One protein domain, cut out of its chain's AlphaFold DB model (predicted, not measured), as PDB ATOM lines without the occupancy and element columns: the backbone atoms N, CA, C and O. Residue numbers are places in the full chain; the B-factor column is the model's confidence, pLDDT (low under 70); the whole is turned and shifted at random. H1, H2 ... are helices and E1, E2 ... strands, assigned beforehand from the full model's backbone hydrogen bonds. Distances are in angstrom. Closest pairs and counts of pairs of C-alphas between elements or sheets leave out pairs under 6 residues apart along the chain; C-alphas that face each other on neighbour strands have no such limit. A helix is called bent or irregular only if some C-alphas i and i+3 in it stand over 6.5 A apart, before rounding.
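AT A GLANCE: This is residues 10 to 109 of the 146 residues of the protein "Terminase-like family protein" of Brucella pseudogrignonensis (UniProt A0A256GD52). Helix H4 runs through the middle, between a small unit of E1, H1 and E2 on one side and a larger part, made of H2, H3 and the hairpin of E3 and E4, on the other. E1 packs on H4 from the first side; from the other, H2 crosses H4, H3 meets the beginning of H4, residues 95 to 98, at a corner, and the hairpin lies beside H2 through E4. The printed part has 100 residues with four named helices and four named strands, in the order E1 H1 E2 H2 H3 E3 E4 H4; its class is mixed, helices and strands. There are two sheets of two strands, E1 and E2 parallel, E3 and E4 antiparallel. The whole is compact, with a radius of gyration of the C-alphas of 14.3 A and spans of 37 by 37 by 26 A.

IN THESE COORDINATES: Find C-alpha 10 at (58.359, -76.868, 46.636), where E1, residues 10 to 12, begins. H1 follows as residues 17 to 31, 16.2 A long; it is irregular, with C-alphas 27 and 30 standing 9.7 A apart. E2 is residues 32 to 35. Look next for C-alpha 39 at (67.912, -64.485, 40.840); from there H2 runs 22.3 A to residue 54. H3 takes residues 65 to 73, 12.6 A, then come E3, residues 74 to 78, 13.2 A, and E4, residues 84 to 88, 13.4 A. H4, residues 95 to 108, runs 20.2 A and ends at C-alpha 108, (63.413, -84.375, 44.316).

HOW THE PARTS SIT: Start at E1 and E2, parallel neighbours at 42 degrees, where N 11 and O 33 are 2.9 A apart, within hydrogen-bond range. With H1 they form a strand-helix-strand unit, two parallel strands with a helix between them along the chain, and its crossover is right-handed. The closest C-alphas of H1 and E2 are those of Gln 25 and Val 32, 5.4 A. From E1 look to H4: the C-alphas of Cys 10 and Leu 103, their closest, are 5.5 A apart. H2 touches H4 with residues 45 to 52 alone, closest at the C-alphas of Gly 49 and Phe 102, 5.5 A, about perpendicular at 76 degrees. H3 touches H4, which touches H3 with residues 95 to 98 alone, closest at the C-alphas of Leu 71 and Thr 98, 5.9 A, about perpendicular at 89 degrees. In the hairpin E3 and E4, antiparallel at 146 degrees, N 77 and O 85 are 2.8 A apart, within hydrogen-bond range. The closest C-alphas of H2 and E4 are those of Leu 43 and Arg 85, 6.0 A. H1 and H4 are apart. Every O i to N i+4 pair is within hydrogen-bond range in H2, H3 and H4, and 9 of 11 are in H1.

THE WHOLE: The two C-alphas farthest apart, those of Arg 27 and Pro 80, are 43.1 A apart. The printed part has no cut and no long link. The mean pLDDT of the printed part is 84.3; the model's confidence is under 70 at residues 87 to 95, of which 87 and 88 belong to E4 and 95 to H4.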
ATOM      1  N   CYS A  10      57.885 -78.245  46.675       95.38
ATOM      2  CA  CYS A  10      58.359 -76.868  46.636       95.38
ATOM      3  C   CYS A  10      57.338 -76.013  45.879       95.38
ATOM      4  O   CYS A  10      56.902 -76.397  44.792       95.38
ATOM      5  N   ILE A  11      56.951 -74.879  46.451       94.75
ATOM      6  CA  ILE A  11      55.951 -73.959  45.894       94.75
ATOM      7  C   ILE A  11      56.582 -72.569  45.814       94.75
ATOM      8  O   ILE A  11      57.281 -72.168  46.740       94.75
ATOM      9  N   ASP A  12      56.349 -71.834  44.726       93.69
ATOM     10  CA  ASP A  12      56.755 -70.427  44.649       93.69
ATOM     11  C   ASP A  12      56.021 -69.620  45.729       93.69
ATOM     12  O   ASP A  12      54.792 -69.594  45.771       93.69
ATOM     13  N   GLN A  13      56.784 -69.000  46.624       94.44
ATOM     14  CA  GLN A  13      56.264 -68.189  47.723       94.44
ATOM     15  C   GLN A  13      56.114 -66.709  47.332       94.44
ATOM     16  O   GLN A  13      55.613 -65.910  48.117       94.44
ATOM     17  N   THR A  14      56.548 -66.300  46.139       89.12
ATOM     18  CA  THR A  14      56.531 -64.886  45.755       89.12
ATOM     19  C   THR A  14      55.132 -64.383  45.396       89.12
ATOM     20  O   THR A  14      54.286 -65.114  44.880       89.12
ATOM     21  N   GLY A  15      54.868 -63.106  45.696       88.00
ATOM     22  CA  GLY A  15      53.587 -62.460  45.410       88.00
ATOM     23  C   GLY A  15      52.410 -63.178  46.075       88.00
ATOM     24  O   GLY A  15      52.337 -63.272  47.296       88.00
ATOM     25  N   MET A  16      51.490 -63.708  45.264       88.75
ATOM     26  CA  MET A  16      50.312 -64.449  45.743       88.75
ATOM     27  C   MET A  16      50.647 -65.844  46.304       88.75
ATOM     28  O   MET A  16      49.785 -66.494  46.900       88.75
ATOM     29  N   GLY A  17      51.884 -66.314  46.124       91.00
ATOM     30  CA  GLY A  17      52.338 -67.632  46.559       91.00
ATOM     31  C   GLY A  17      52.398 -67.808  48.076       91.00
ATOM     32  O   GLY A  17      52.211 -68.918  48.569       91.00
ATOM     33  N   GLU A  18      52.585 -66.727  48.835       94.62
ATOM     34  CA  GLU A  18      52.733 -66.788  50.292       94.62
ATOM     35  C   GLU A  18      51.523 -67.431  50.972       94.62
ATOM     36  O   GLU A  18      51.670 -68.365  51.766       94.62
ATOM     37  N   LYS A  19      50.312 -67.018  50.581       95.88
ATOM     38  CA  LYS A  19      49.092 -67.588  51.153       95.88
ATOM     39  C   LYS A  19      48.910 -69.063  50.783       95.88
ATOM     40  O   LYS A  19      48.482 -69.869  51.609       95.88
ATOM     41  N   VAL A  20      49.273 -69.429  49.553       95.50
ATOM     42  CA  VAL A  20      49.214 -70.814  49.062       95.50
ATOM     43  C   VAL A  20      50.176 -71.708  49.844       95.50
ATOM     44  O   VAL A  20      49.794 -72.810  50.247       95.50
ATOM     45  N   VAL A  21      51.401 -71.234  50.090       96.62
ATOM     46  CA  VAL A  21      52.408 -71.933  50.898       96.62
ATOM     47  C   VAL A  21      51.905 -72.130  52.323       96.62
ATOM     48  O   VAL A  21      51.943 -73.256  52.818       96.62
ATOM     49  N   GLU A  22      51.384 -71.078  52.958       96.69
ATOM     50  CA  GLU A  22      50.873 -71.135  54.331       96.69
ATOM     51  C   GLU A  22      49.751 -72.177  54.471       96.69
ATOM     52  O   GLU A  22      49.794 -73.052  55.342       96.69
ATOM     53  N   ASP A  23      48.761 -72.139  53.577       97.44
ATOM     54  CA  ASP A  23      47.631 -73.069  53.609       97.44
ATOM     55  C   ASP A  23      48.067 -74.511  53.310       97.44
ATOM     56  O   ASP A  23      47.568 -75.463  53.924       97.44
ATOM     57  N   ALA A  24      49.020 -74.699  52.396       95.12
ATOM     58  CA  ALA A  24      49.575 -76.009  52.082       95.12
ATOM     59  C   ALA A  24      50.407 -76.573  53.247       95.12
ATOM     60  O   ALA A  24      50.271 -77.753  53.576       95.12
ATOM     61  N   GLN A  25      51.205 -75.747  53.924       95.94
ATOM     62  CA  GLN A  25      51.935 -76.133  55.133       95.94
ATOM     63  C   GLN A  25      50.983 -76.474  56.279       95.94
ATOM     64  O   GLN A  25      51.178 -77.485  56.952       95.94
ATOM     65  N   ARG A  26      49.900 -75.711  56.453       96.38
ATOM     66  CA  ARG A  26      48.863 -76.010  57.449       96.38
ATOM     67  C   ARG A  26      48.212 -77.375  57.211       96.38
ATOM     68  O   ARG A  26      47.937 -78.097  58.164       96.38
ATOM     69  N   ARG A  27      47.970 -77.741  55.947       95.06
ATOM     70  CA  ARG A  27      47.315 -79.011  55.573       95.06
ATOM     71  C   ARG A  27      48.262 -80.208  55.548       95.06
ATOM     72  O   ARG A  27      47.858 -81.308  55.912       95.06
ATOM     73  N   TYR A  28      49.493 -80.023  55.079       92.00
ATOM     74  CA  TYR A  28      50.401 -81.127  54.742       92.00
ATOM     75  C   TYR A  28      51.686 -81.157  55.582       92.00
ATOM     76  O   TYR A  28      52.451 -82.128  55.506       92.00
ATOM     77  N   GLY A  29      51.904 -80.134  56.407       91.12
ATOM     78  CA  GLY A  29      53.018 -80.015  57.335       91.12
ATOM     79  C   GLY A  29      54.355 -79.765  56.643       91.12
ATOM     80  O   GLY A  29      54.444 -79.158  55.578       91.12
ATOM     81  N   ARG A  30      55.415 -80.306  57.252       88.38
ATOM     82  CA  ARG A  30      56.825 -80.064  56.898       88.38
ATOM     83  C   ARG A  30      57.247 -80.542  55.505       88.38
ATOM     84  O   ARG A  30      58.371 -80.284  55.100       88.38
ATOM     85  N   ARG A  31      56.376 -81.248  54.777       91.19
ATOM     86  CA  ARG A  31      56.660 -81.674  53.399       91.19
ATOM     87  C   ARG A  31      56.572 -80.525  52.394       91.19
ATOM     88  O   ARG A  31      57.024 -80.698  51.267       91.19
ATOM     89  N   VAL A  32      55.940 -79.410  52.764       95.12
ATOM     90  CA  VAL A  32      55.756 -78.247  51.892       95.12
ATOM     91  C   VAL A  32      56.785 -77.179  52.228       95.12
ATOM     92  O   VAL A  32      56.883 -76.725  53.369       95.12
ATOM     93  N   GLU A  33      57.508 -76.740  51.210       94.75
ATOM     94  CA  GLU A  33      58.523 -75.703  51.291       94.75
ATOM     95  C   GLU A  33      58.170 -74.553  50.352       94.75
ATOM     96  O   GLU A  33      57.941 -74.761  49.159       94.75
ATOM     97  N   GLY A  34      58.130 -73.340  50.896       94.56
ATOM     98  CA  GLY A  34      58.051 -72.128  50.095       94.56
ATOM     99  C   GLY A  34      59.428 -71.759  49.551       94.56
ATOM    100  O   GLY A  34      60.409 -71.736  50.292       94.56
ATOM    101  N   VAL A  35      59.508 -71.477  48.255       94.19
ATOM    102  CA  VAL A  35      60.731 -71.061  47.569       94.19
ATOM    103  C   VAL A  35      60.568 -69.619  47.115       94.19
ATOM    104  O   VAL A  35      59.671 -69.298  46.342       94.19
ATOM    105  N   LEU A  36      61.467 -68.741  47.555       92.88
ATOM    106  CA  LEU A  36      61.512 -67.361  47.075       92.88
ATOM    107  C   LEU A  36      62.225 -67.301  45.719       92.88
ATOM    108  O   LEU A  36      63.392 -67.678  45.608       92.88
ATOM    109  N   PHE A  37      61.549 -66.792  44.689       88.94
ATOM    110  CA  PHE A  37      62.016 -66.694  43.299       88.94
ATOM    111  C   PHE A  37      62.993 -65.525  43.060       88.94
ATOM    112  O   PHE A  37      62.796 -64.660  42.205       88.94
ATOM    113  N   SER A  38      64.092 -65.518  43.811       88.56
ATOM    114  CA  SER A  38      65.229 -64.624  43.589       88.56
ATOM    115  C   SER A  38      66.064 -65.044  42.371       88.56
ATOM    116  O   SER A  38      65.975 -66.166  41.871       88.56
ATOM    117  N   THR A  39      66.948 -64.160  41.906       85.00
ATOM    118  CA  THR A  39      67.912 -64.485  40.840       85.00
ATOM    119  C   THR A  39      68.762 -65.716  41.184       85.00
ATOM    120  O   THR A  39      69.023 -66.544  40.312       85.00
ATOM    121  N   GLY A  40      69.173 -65.856  42.450       86.75
ATOM    122  CA  GLY A  40      70.006 -66.968  42.910       86.75
ATOM    123  C   GLY A  40      69.261 -68.302  42.925       86.75
ATOM    124  O   GLY A  40      69.757 -69.286  42.381       86.75
ATOM    125  N   SER A  41      68.044 -68.336  43.473       88.94
ATOM    126  CA  SER A  41      67.245 -69.569  43.509       88.94
ATOM    127  C   SER A  41      66.827 -70.020  42.108       88.94
ATOM    128  O   SER A  41      66.924 -71.205  41.797       88.94
ATOM    129  N   LYS A  42      66.467 -69.082  41.222       88.06
ATOM    130  CA  LYS A  42      66.195 -69.361  39.803       88.06
ATOM    131  C   LYS A  42      67.396 -69.981  39.098       88.06
ATOM    132  O   LYS A  42      67.233 -70.933  38.341       88.06
ATOM    133  N   LEU A  43      68.600 -69.476  39.368       88.62
ATOM    134  CA  LEU A  43      69.833 -70.032  38.817       88.62
ATOM    135  C   LEU A  43      70.095 -71.459  39.321       88.62
ATOM    136  O   LEU A  43      70.409 -72.333  38.515       88.62
ATOM    137  N   ILE A  44      69.938 -71.705  40.626       90.25
ATOM    138  CA  ILE A  44      70.099 -73.039  41.230       90.25
ATOM    139  C   ILE A  44      69.117 -74.033  40.598       90.25
ATOM    140  O   ILE A  44      69.529 -75.087  40.116       90.25
ATOM    141  N   MET A  45      67.833 -73.674  40.546       91.50
ATOM    142  CA  MET A  45      66.778 -74.517  39.982       91.50
ATOM    143  C   MET A  45      66.993 -74.799  38.493       91.50
ATOM    144  O   MET A  45      66.849 -75.940  38.061       91.50
ATOM    145  N   ALA A  46      67.382 -73.791  37.712       89.62
ATOM    146  CA  ALA A  46      67.628 -73.963  36.286       89.62
ATOM    147  C   ALA A  46      68.865 -74.827  35.999       89.62
ATOM    148  O   ALA A  46      68.819 -75.662  35.097       89.62
ATOM    149  N   ASN A  47      69.947 -74.678  36.772       90.00
ATOM    150  CA  ASN A  47      71.119 -75.548  36.643       90.00
ATOM    151  C   ASN A  47      70.780 -77.000  37.003       90.00
ATOM    152  O   ASN A  47      71.079 -77.890  36.215       90.00
ATOM    153  N   GLY A  48      70.098 -77.230  38.132       90.81
ATOM    154  CA  GLY A  48      69.679 -78.578  38.525       90.81
ATOM    155  C   GLY A  48      68.692 -79.197  37.532       90.81
ATOM    156  O   GLY A  48      68.775 -80.381  37.222       90.81
ATOM    157  N   GLY A  49      67.784 -78.396  36.967       90.25
ATOM    158  CA  GLY A  49      66.903 -78.844  35.895       90.25
ATOM    159  C   GLY A  49      67.678 -79.257  34.649       90.25
ATOM    160  O   GLY A  49      67.471 -80.354  34.135       90.25
ATOM    161  N   LYS A  50      68.608 -78.405  34.201       88.12
ATOM    162  CA  LYS A  50      69.474 -78.673  33.051       88.12
ATOM    163  C   LYS A  50      70.255 -79.982  33.222       88.12
ATOM    164  O   LYS A  50      70.169 -80.832  32.343       88.12
ATOM    165  N   GLU A  51      70.938 -80.156  34.351       90.75
ATOM    166  CA  GLU A  51      71.713 -81.363  34.674       90.75
ATOM    167  C   GLU A  51      70.841 -82.622  34.576       90.75
ATOM    168  O   GLU A  51      71.161 -83.563  33.856       90.75
ATOM    169  N   ARG A  52      69.647 -82.606  35.178       91.31
ATOM    170  CA  ARG A  52      68.732 -83.759  35.146       91.31
ATOM    171  C   ARG A  52      68.208 -84.099  33.750       91.31
ATOM    172  O   ARG A  52      67.955 -85.276  33.465       91.31
ATOM    173  N   PHE A  53      68.023 -83.095  32.892       88.69
ATOM    174  CA  PHE A  53      67.682 -83.302  31.484       88.69
ATOM    175  C   PHE A  53      68.859 -83.869  30.685       88.69
ATOM    176  O   PHE A  53      68.646 -84.779  29.881       88.69
ATOM    177  N   GLU A  54      70.078 -83.379  30.918       89.12
ATOM    178  CA  GLU A  54      71.307 -83.890  30.295       89.12
ATOM    179  C   GLU A  54      71.575 -85.348  30.704       89.12
ATOM    180  O   GLU A  54      71.815 -86.193  29.838       89.12
ATOM    181  N   ASP A  55      71.371 -85.678  31.981       92.00
ATOM    182  CA  ASP A  55      71.476 -87.036  32.533       92.00
ATOM    183  C   ASP A  55      70.339 -87.973  32.092       92.00
ATOM    184  O   ASP A  55      70.332 -89.161  32.421       92.00
ATOM    185  N   ARG A  56      69.334 -87.456  31.370       89.00
ATOM    186  CA  ARG A  56      68.141 -88.199  30.913       89.00
ATOM    187  C   ARG A  56      67.344 -88.849  32.051       89.00
ATOM    188  O   ARG A  56      66.635 -89.838  31.845       89.00
ATOM    189  N   THR A  57      67.414 -88.270  33.247       90.50
ATOM    190  CA  THR A  57      66.672 -88.741  34.430       90.50
ATOM    191  C   THR A  57      65.258 -88.161  34.508       90.50
ATOM    192  O   THR A  57      64.419 -88.669  35.251       90.50
ATOM    193  N   VAL A  58      64.956 -87.143  33.695       88.50
ATOM    194  CA  VAL A  58      63.621 -86.548  33.552       88.50
ATOM    195  C   VAL A  58      63.001 -86.971  32.224       88.50
ATOM    196  O   VAL A  58      63.616 -86.858  31.164       88.50
ATOM    197  N   ARG A  59      61.748 -87.436  32.272       87.31
ATOM    198  CA  ARG A  59      60.967 -87.812  31.086       87.31
ATOM    199  C   ARG A  59      59.790 -86.868  30.911       87.31
ATOM    200  O   ARG A  59      58.998 -86.687  31.831       87.31
ATOM    201  N   ILE A  60      59.645 -86.328  29.706       83.12
ATOM    202  CA  ILE A  60      58.482 -85.533  29.306       83.12
ATOM    203  C   ILE A  60      57.708 -86.329  28.255       83.12
ATOM    204  O   ILE A  60      58.302 -86.698  27.237       83.12
ATOM    205  N   PRO A  61      56.406 -86.599  28.465       80.62
ATOM    206  CA  PRO A  61      55.580 -87.265  27.466       80.62
ATOM    207  C   PRO A  61      55.612 -86.516  26.130       80.62
ATOM    208  O   PRO A  61      55.441 -85.297  26.100       80.62
ATOM    209  N   MET A  62      55.776 -87.243  25.021       73.69
ATOM    210  CA  MET A  62      55.851 -86.647  23.679       73.69
ATOM    211  C   MET A  62      54.636 -85.774  23.334       73.69
ATOM    212  O   MET A  62      54.795 -84.760  22.665       73.69
ATOM    213  N   GLY A  63      53.445 -86.131  23.826       80.12
ATOM    214  CA  GLY A  63      52.212 -85.373  23.589       80.12
ATOM    215  C   GLY A  63      52.127 -84.024  24.315       80.12
ATOM    216  O   GLY A  63      51.220 -83.248  24.035       80.12
ATOM    217  N   ASN A  64      53.050 -83.706  25.232       80.25
ATOM    218  CA  ASN A  64      53.050 -82.428  25.945       80.25
ATOM    219  C   ASN A  64      53.859 -81.366  25.178       80.25
ATOM    220  O   ASN A  64      54.947 -80.957  25.591       80.25
ATOM    221  N   VAL A  65      53.324 -80.955  24.024       80.94
ATOM    222  CA  VAL A  65      53.919 -79.933  23.144       80.94
ATOM    223  C   VAL A  65      54.158 -78.598  23.867       80.94
ATOM    224  O   VAL A  65      55.257 -78.060  23.710       80.94
ATOM    225  N   PRO A  66      53.224 -78.079  24.695       78.69
ATOM    226  CA  PRO A  66      53.424 -76.784  25.339       78.69
ATOM    227  C   PRO A  66      54.625 -76.775  26.291       78.69
ATOM    228  O   PRO A  66      55.521 -75.960  26.121       78.69
ATOM    229  N   LEU A  67      54.740 -77.761  27.193       78.50
ATOM    230  CA  LEU A  67      55.881 -77.847  28.116       78.50
ATOM    231  C   LEU A  67      57.227 -77.948  27.379       78.50
ATOM    232  O   LEU A  67      58.225 -77.378  27.812       78.50
ATOM    233  N   ARG A  68      57.272 -78.675  26.256       80.56
ATOM    234  CA  ARG A  68      58.489 -78.773  25.438       80.56
ATOM    235  C   ARG A  68      58.861 -77.426  24.823       80.56
ATOM    236  O   ARG A  68      60.034 -77.066  24.847       80.56
ATOM    237  N   SER A  69      57.884 -76.696  24.284       80.56
ATOM    238  CA  SER A  69      58.104 -75.347  23.748       80.56
ATOM    239  C   SER A  69      58.655 -74.417  24.828       80.56
ATOM    240  O   SER A  69      59.662 -73.747  24.607       80.56
ATOM    241  N   ASP A  70      58.077 -74.468  26.028       79.56
ATOM    242  CA  ASP A  70      58.444 -73.607  27.155       79.56
ATOM    243  C   ASP A  70      59.883 -73.874  27.627       79.56
ATOM    244  O   ASP A  70      60.643 -72.942  27.904       79.56
ATOM    245  N   LEU A  71      60.311 -75.139  27.634       80.19
ATOM    246  CA  LEU A  71      61.700 -75.514  27.923       80.19
ATOM    247  C   LEU A  71      62.670 -75.026  26.843       80.19
ATOM    248  O   LEU A  71      63.777 -74.591  27.161       80.19
ATOM    249  N   HIS A  72      62.257 -75.045  25.574       80.12
ATOM    250  CA  HIS A  72      63.058 -74.523  24.468       80.12
ATOM    251  C   HIS A  72      63.146 -72.996  24.438       80.12
ATOM    252  O   HIS A  72      64.019 -72.489  23.735       80.12
ATOM    253  N   LYS A  73      62.310 -72.262  25.181       78.56
ATOM    254  CA  LYS A  73      62.389 -70.795  25.317       78.56
ATOM    255  C   LYS A  73      63.344 -70.343  26.421       78.56
ATOM    256  O   LYS A  73      63.804 -69.205  26.408       78.56
ATOM    257  N   LEU A  74      63.687 -71.220  27.365       76.50
ATOM    258  CA  LEU A  74      64.616 -70.874  28.434       76.50
ATOM    259  C   LEU A  74      66.040 -70.709  27.874       76.50
ATOM    260  O   LEU A  74      66.581 -71.601  27.210       76.50
ATOM    261  N   ARG A  75      66.669 -69.561  28.142       73.25
ATOM    262  CA  ARG A  75      68.036 -69.252  27.695       73.25
ATOM    263  C   ARG A  75      68.923 -68.905  28.883       73.25
ATOM    264  O   ARG A  75      68.527 -68.169  29.786       73.25
ATOM    265  N   LYS A  76      70.151 -69.431  28.866       76.69
ATOM    266  CA  LYS A  76      71.220 -68.987  29.762       76.69
ATOM    267  C   LYS A  76      71.826 -67.720  29.170       76.69
ATOM    268  O   LYS A  76      72.331 -67.745  28.054       76.69
ATOM    269  N   VAL A  77      71.779 -66.636  29.926       77.19
ATOM    270  CA  VAL A  77      72.280 -65.318  29.540       77.19
ATOM    271  C   VAL A  77      73.343 -64.894  30.542       77.19
ATOM    272  O   VAL A  77      73.174 -65.053  31.752       77.19
ATOM    273  N   THR A  78      74.453 -64.354  30.057       73.31
ATOM    274  CA  THR A  78      75.478 -63.775  30.927       73.31
ATOM    275  C   THR A  78      75.067 -62.349  31.264       73.31
ATOM    276  O   THR A  78      74.797 -61.547  30.374       73.31
ATOM    277  N   SER A  79      74.964 -62.036  32.553       70.81
ATOM    278  CA  SER A  79      74.654 -60.673  32.982       70.81
ATOM    279  C   SER A  79      75.824 -59.711  32.738       70.81
ATOM    280  O   SER A  79      76.959 -60.168  32.603       70.81
ATOM    281  N   PRO A  80      75.591 -58.384  32.766       71.75
ATOM    282  CA  PRO A  80      76.661 -57.390  32.629       71.75
ATOM    283  C   PRO A  80      77.789 -57.538  33.660       71.75
ATOM    284  O   PRO A  80      78.916 -57.139  33.409       71.75
ATOM    285  N   THR A  81      77.500 -58.150  34.813       77.50
ATOM    286  CA  THR A  81      78.475 -58.427  35.876       77.50
ATOM    287  C   THR A  81      79.152 -59.797  35.726       77.50
ATOM    288  O   THR A  81      79.747 -60.290  36.677       77.50
ATOM    289  N   GLY A  82      78.990 -60.476  34.586       72.19
ATOM    290  CA  GLY A  82      79.551 -61.806  34.308       72.19
ATOM    291  C   GLY A  82      78.806 -62.979  34.959       72.19
ATOM    292  O   GLY A  82      79.034 -64.132  34.599       72.19
ATOM    293  N   ALA A  83      77.875 -62.721  35.882       73.75
ATOM    294  CA  ALA A  83      77.124 -63.782  36.548       73.75
ATOM    295  C   ALA A  83      76.100 -64.419  35.583       73.75
ATOM    296  O   ALA A  83      75.347 -63.682  34.933       73.75
ATOM    297  N   PRO A  84      76.021 -65.759  35.486       75.00
ATOM    298  CA  PRO A  84      75.032 -66.427  34.651       75.00
ATOM    299  C   PRO A  84      73.623 -66.231  35.220       75.00
ATOM    300  O   PRO A  84      73.405 -66.322  36.427       75.00
ATOM    301  N   ARG A  85      72.653 -65.982  34.344       74.62
ATOM    302  CA  ARG A  85      71.228 -65.883  34.674       74.62
ATOM    303  C   ARG A  85      70.431 -66.692  33.668       74.62
ATOM    304  O   ARG A  85      70.819 -66.804  32.512       74.62
ATOM    305  N   PHE A  86      69.314 -67.253  34.103       73.81
ATOM    306  CA  PHE A  86      68.357 -67.856  33.186       73.81
ATOM    307  C   PHE A  86      67.201 -66.893  32.992       73.81
ATOM    308  O   PHE A  86      66.619 -66.414  33.967       73.81
ATOM    309  N   VAL A  87      66.911 -66.585  31.733       68.00
ATOM    310  CA  VAL A  87      65.830 -65.686  31.341       68.00
ATOM    311  C   VAL A  87      64.907 -66.469  30.414       68.00
ATOM    312  O   VAL A  87      65.369 -67.153  29.499       68.00
ATOM    313  N   ALA A  88      63.611 -66.408  30.702       64.31
ATOM    314  CA  ALA A  88      62.574 -66.769  29.750       64.31
ATOM    315  C   ALA A  88      62.152 -65.478  29.041       64.31
ATOM    316  O   ALA A  88      62.031 -64.438  29.696       64.31
ATOM    317  N   GLU A  89      61.991 -65.524  27.721       55.28
ATOM    318  CA  GLU A  89      61.433 -64.396  26.976       55.28
ATOM    319  C   GLU A  89      60.045 -64.054  27.536       55.28
ATOM    320  O   GLU A  89      59.263 -64.946  27.867       55.28
ATOM    321  N   ARG A  90      59.802 -62.751  27.715       48.84
ATOM    322  CA  ARG A  90      58.688 -62.124  28.450       48.84
ATOM    323  C   ARG A  90      57.330 -62.225  27.739       48.84
ATOM    324  O   ARG A  90      56.500 -61.332  27.847       48.84
ATOM    325  N   ASP A  91      57.092 -63.317  27.029       51.91
ATOM    326  CA  ASP A  91      55.747 -63.675  26.594       51.91
ATOM    327  C   ASP A  91      55.111 -64.427  27.769       51.91
ATOM    328  O   ASP A  91      55.179 -65.654  27.870       51.91
ATOM    329  N   ASP A  92      54.612 -63.632  28.717       49.53
ATOM    330  CA  ASP A  92      54.273 -63.922  30.120       49.53
ATOM    331  C   ASP A  92      53.294 -65.090  30.393       49.53
ATOM    332  O   ASP A  92      52.933 -65.322  31.541       49.53
ATOM    333  N   ASP A  93      52.888 -65.885  29.403       51.66
ATOM    334  CA  ASP A  93      51.830 -66.895  29.573       51.66
ATOM    335  C   ASP A  93      52.354 -68.335  29.790       51.66
ATOM    336  O   ASP A  93      51.589 -69.289  29.960       51.66
ATOM    337  N   HIS A  94      53.677 -68.550  29.729       59.81
ATOM    338  CA  HIS A  94      54.227 -69.898  29.504       59.81
ATOM    339  C   HIS A  94      55.443 -70.310  30.356       59.81
ATOM    340  O   HIS A  94      55.754 -71.500  30.454       59.81
ATOM    341  N   ALA A  95      56.132 -69.380  31.023       65.75
ATOM    342  CA  ALA A  95      57.317 -69.726  31.819       65.75
ATOM    343  C   ALA A  95      56.982 -70.547  33.084       65.75
ATOM    344  O   ALA A  95      57.825 -71.310  33.570       65.75
ATOM    345  N   ASP A  96      55.753 -70.442  33.590       77.31
ATOM    346  CA  ASP A  96      55.320 -71.065  34.847       77.31
ATOM    347  C   ASP A  96      55.391 -72.591  34.814       77.31
ATOM    348  O   ASP A  96      55.711 -73.221  35.822       77.31
ATOM    349  N   ARG A  97      55.174 -73.216  33.649       85.12
ATOM    350  CA  ARG A  97      55.280 -74.677  33.501       85.12
ATOM    351  C   ARG A  97      56.716 -75.163  33.639       85.12
ATOM    352  O   ARG A  97      56.960 -76.188  34.279       85.12
ATOM    353  N   THR A  98      57.661 -74.420  33.070       86.12
ATOM    354  CA  THR A  98      59.093 -74.703  33.205       86.12
ATOM    355  C   THR A  98      59.529 -74.547  34.658       86.12
ATOM    356  O   THR A  98      60.179 -75.439  35.206       86.12
ATOM    357  N   TRP A  99      59.116 -73.464  35.320       89.00
ATOM    358  CA  TRP A  99      59.445 -73.246  36.730       89.00
ATOM    359  C   TRP A  99      58.784 -74.262  37.660       89.00
ATOM    360  O   TRP A  99      59.439 -74.749  38.578       89.00
ATOM    361  N   ALA A 100      57.543 -74.668  37.389       90.50
ATOM    362  CA  ALA A 100      56.883 -75.748  38.117       90.50
ATOM    363  C   ALA A 100      57.633 -77.083  37.964       90.50
ATOM    364  O   ALA A 100      57.825 -77.805  38.946       90.50
ATOM    365  N   ALA A 101      58.117 -77.400  36.758       89.94
ATOM    366  CA  ALA A 101      58.941 -78.585  36.536       89.94
ATOM    367  C   ALA A 101      60.258 -78.513  37.327       89.94
ATOM    368  O   ALA A 101      60.643 -79.488  37.977       89.94
ATOM    369  N   PHE A 102      60.923 -77.357  37.331       92.12
ATOM    370  CA  PHE A 102      62.162 -77.163  38.085       92.12
ATOM    371  C   PHE A 102      61.957 -77.200  39.598       92.12
ATOM    372  O   PHE A 102      62.797 -77.764  40.293       92.12
ATOM    373  N   LEU A 103      60.836 -76.690  40.111       93.56
ATOM    374  CA  LEU A 103      60.453 -76.847  41.515       93.56
ATOM    375  C   LEU A 103      60.281 -78.321  41.885       93.56
ATOM    376  O   LEU A 103      60.745 -78.743  42.940       93.56
ATOM    377  N   GLY A 104      59.674 -79.124  41.007       92.88
ATOM    378  CA  GLY A 104      59.564 -80.572  41.196       92.88
ATOM    379  C   GLY A 104      60.925 -81.275  41.210       92.88
ATOM    380  O   GLY A 104      61.187 -82.108  42.077       92.88
ATOM    381  N   ILE A 105      61.819 -80.905  40.291       93.06
ATOM    382  CA  ILE A 105      63.195 -81.421  40.248       93.06
ATOM    383  C   ILE A 105      63.972 -81.017  41.507       93.06
ATOM    384  O   ILE A 105      64.655 -81.848  42.105       93.06
ATOM    385  N   HIS A 106      63.829 -79.768  41.946       93.56
ATOM    386  CA  HIS A 106      64.452 -79.261  43.163       93.56
ATOM    387  C   HIS A 106      63.899 -79.943  44.422       93.56
ATOM    388  O   HIS A 106      64.656 -80.272  45.334       93.56
ATOM    389  N   ALA A 107      62.594 -80.224  44.464       92.69
ATOM    390  CA  ALA A 107      61.975 -81.011  45.527       92.69
ATOM    391  C   ALA A 107      62.578 -82.425  45.605       92.69
ATOM    392  O   ALA A 107      62.825 -82.933  46.701       92.69
ATOM    393  N   ALA A 108      62.853 -83.033  44.446       90.88
ATOM    394  CA  ALA A 108      63.413 -84.375  44.316       90.88
ATOM    395  C   ALA A 108      64.935 -84.460  44.541       90.88
ATOM    396  O   ALA A 108      65.455 -85.560  44.701       90.88
ATOM    397  N   SER A 109      65.663 -83.337  44.547       86.94
ATOM    398  CA  SER A 109      67.124 -83.345  44.702       86.94
ATOM    399  C   SER A 109      67.599 -83.502  46.149       86.94
ATOM    400  O   SER A 109      68.795 -83.671  46.368       86.94
TER     401      SER A 109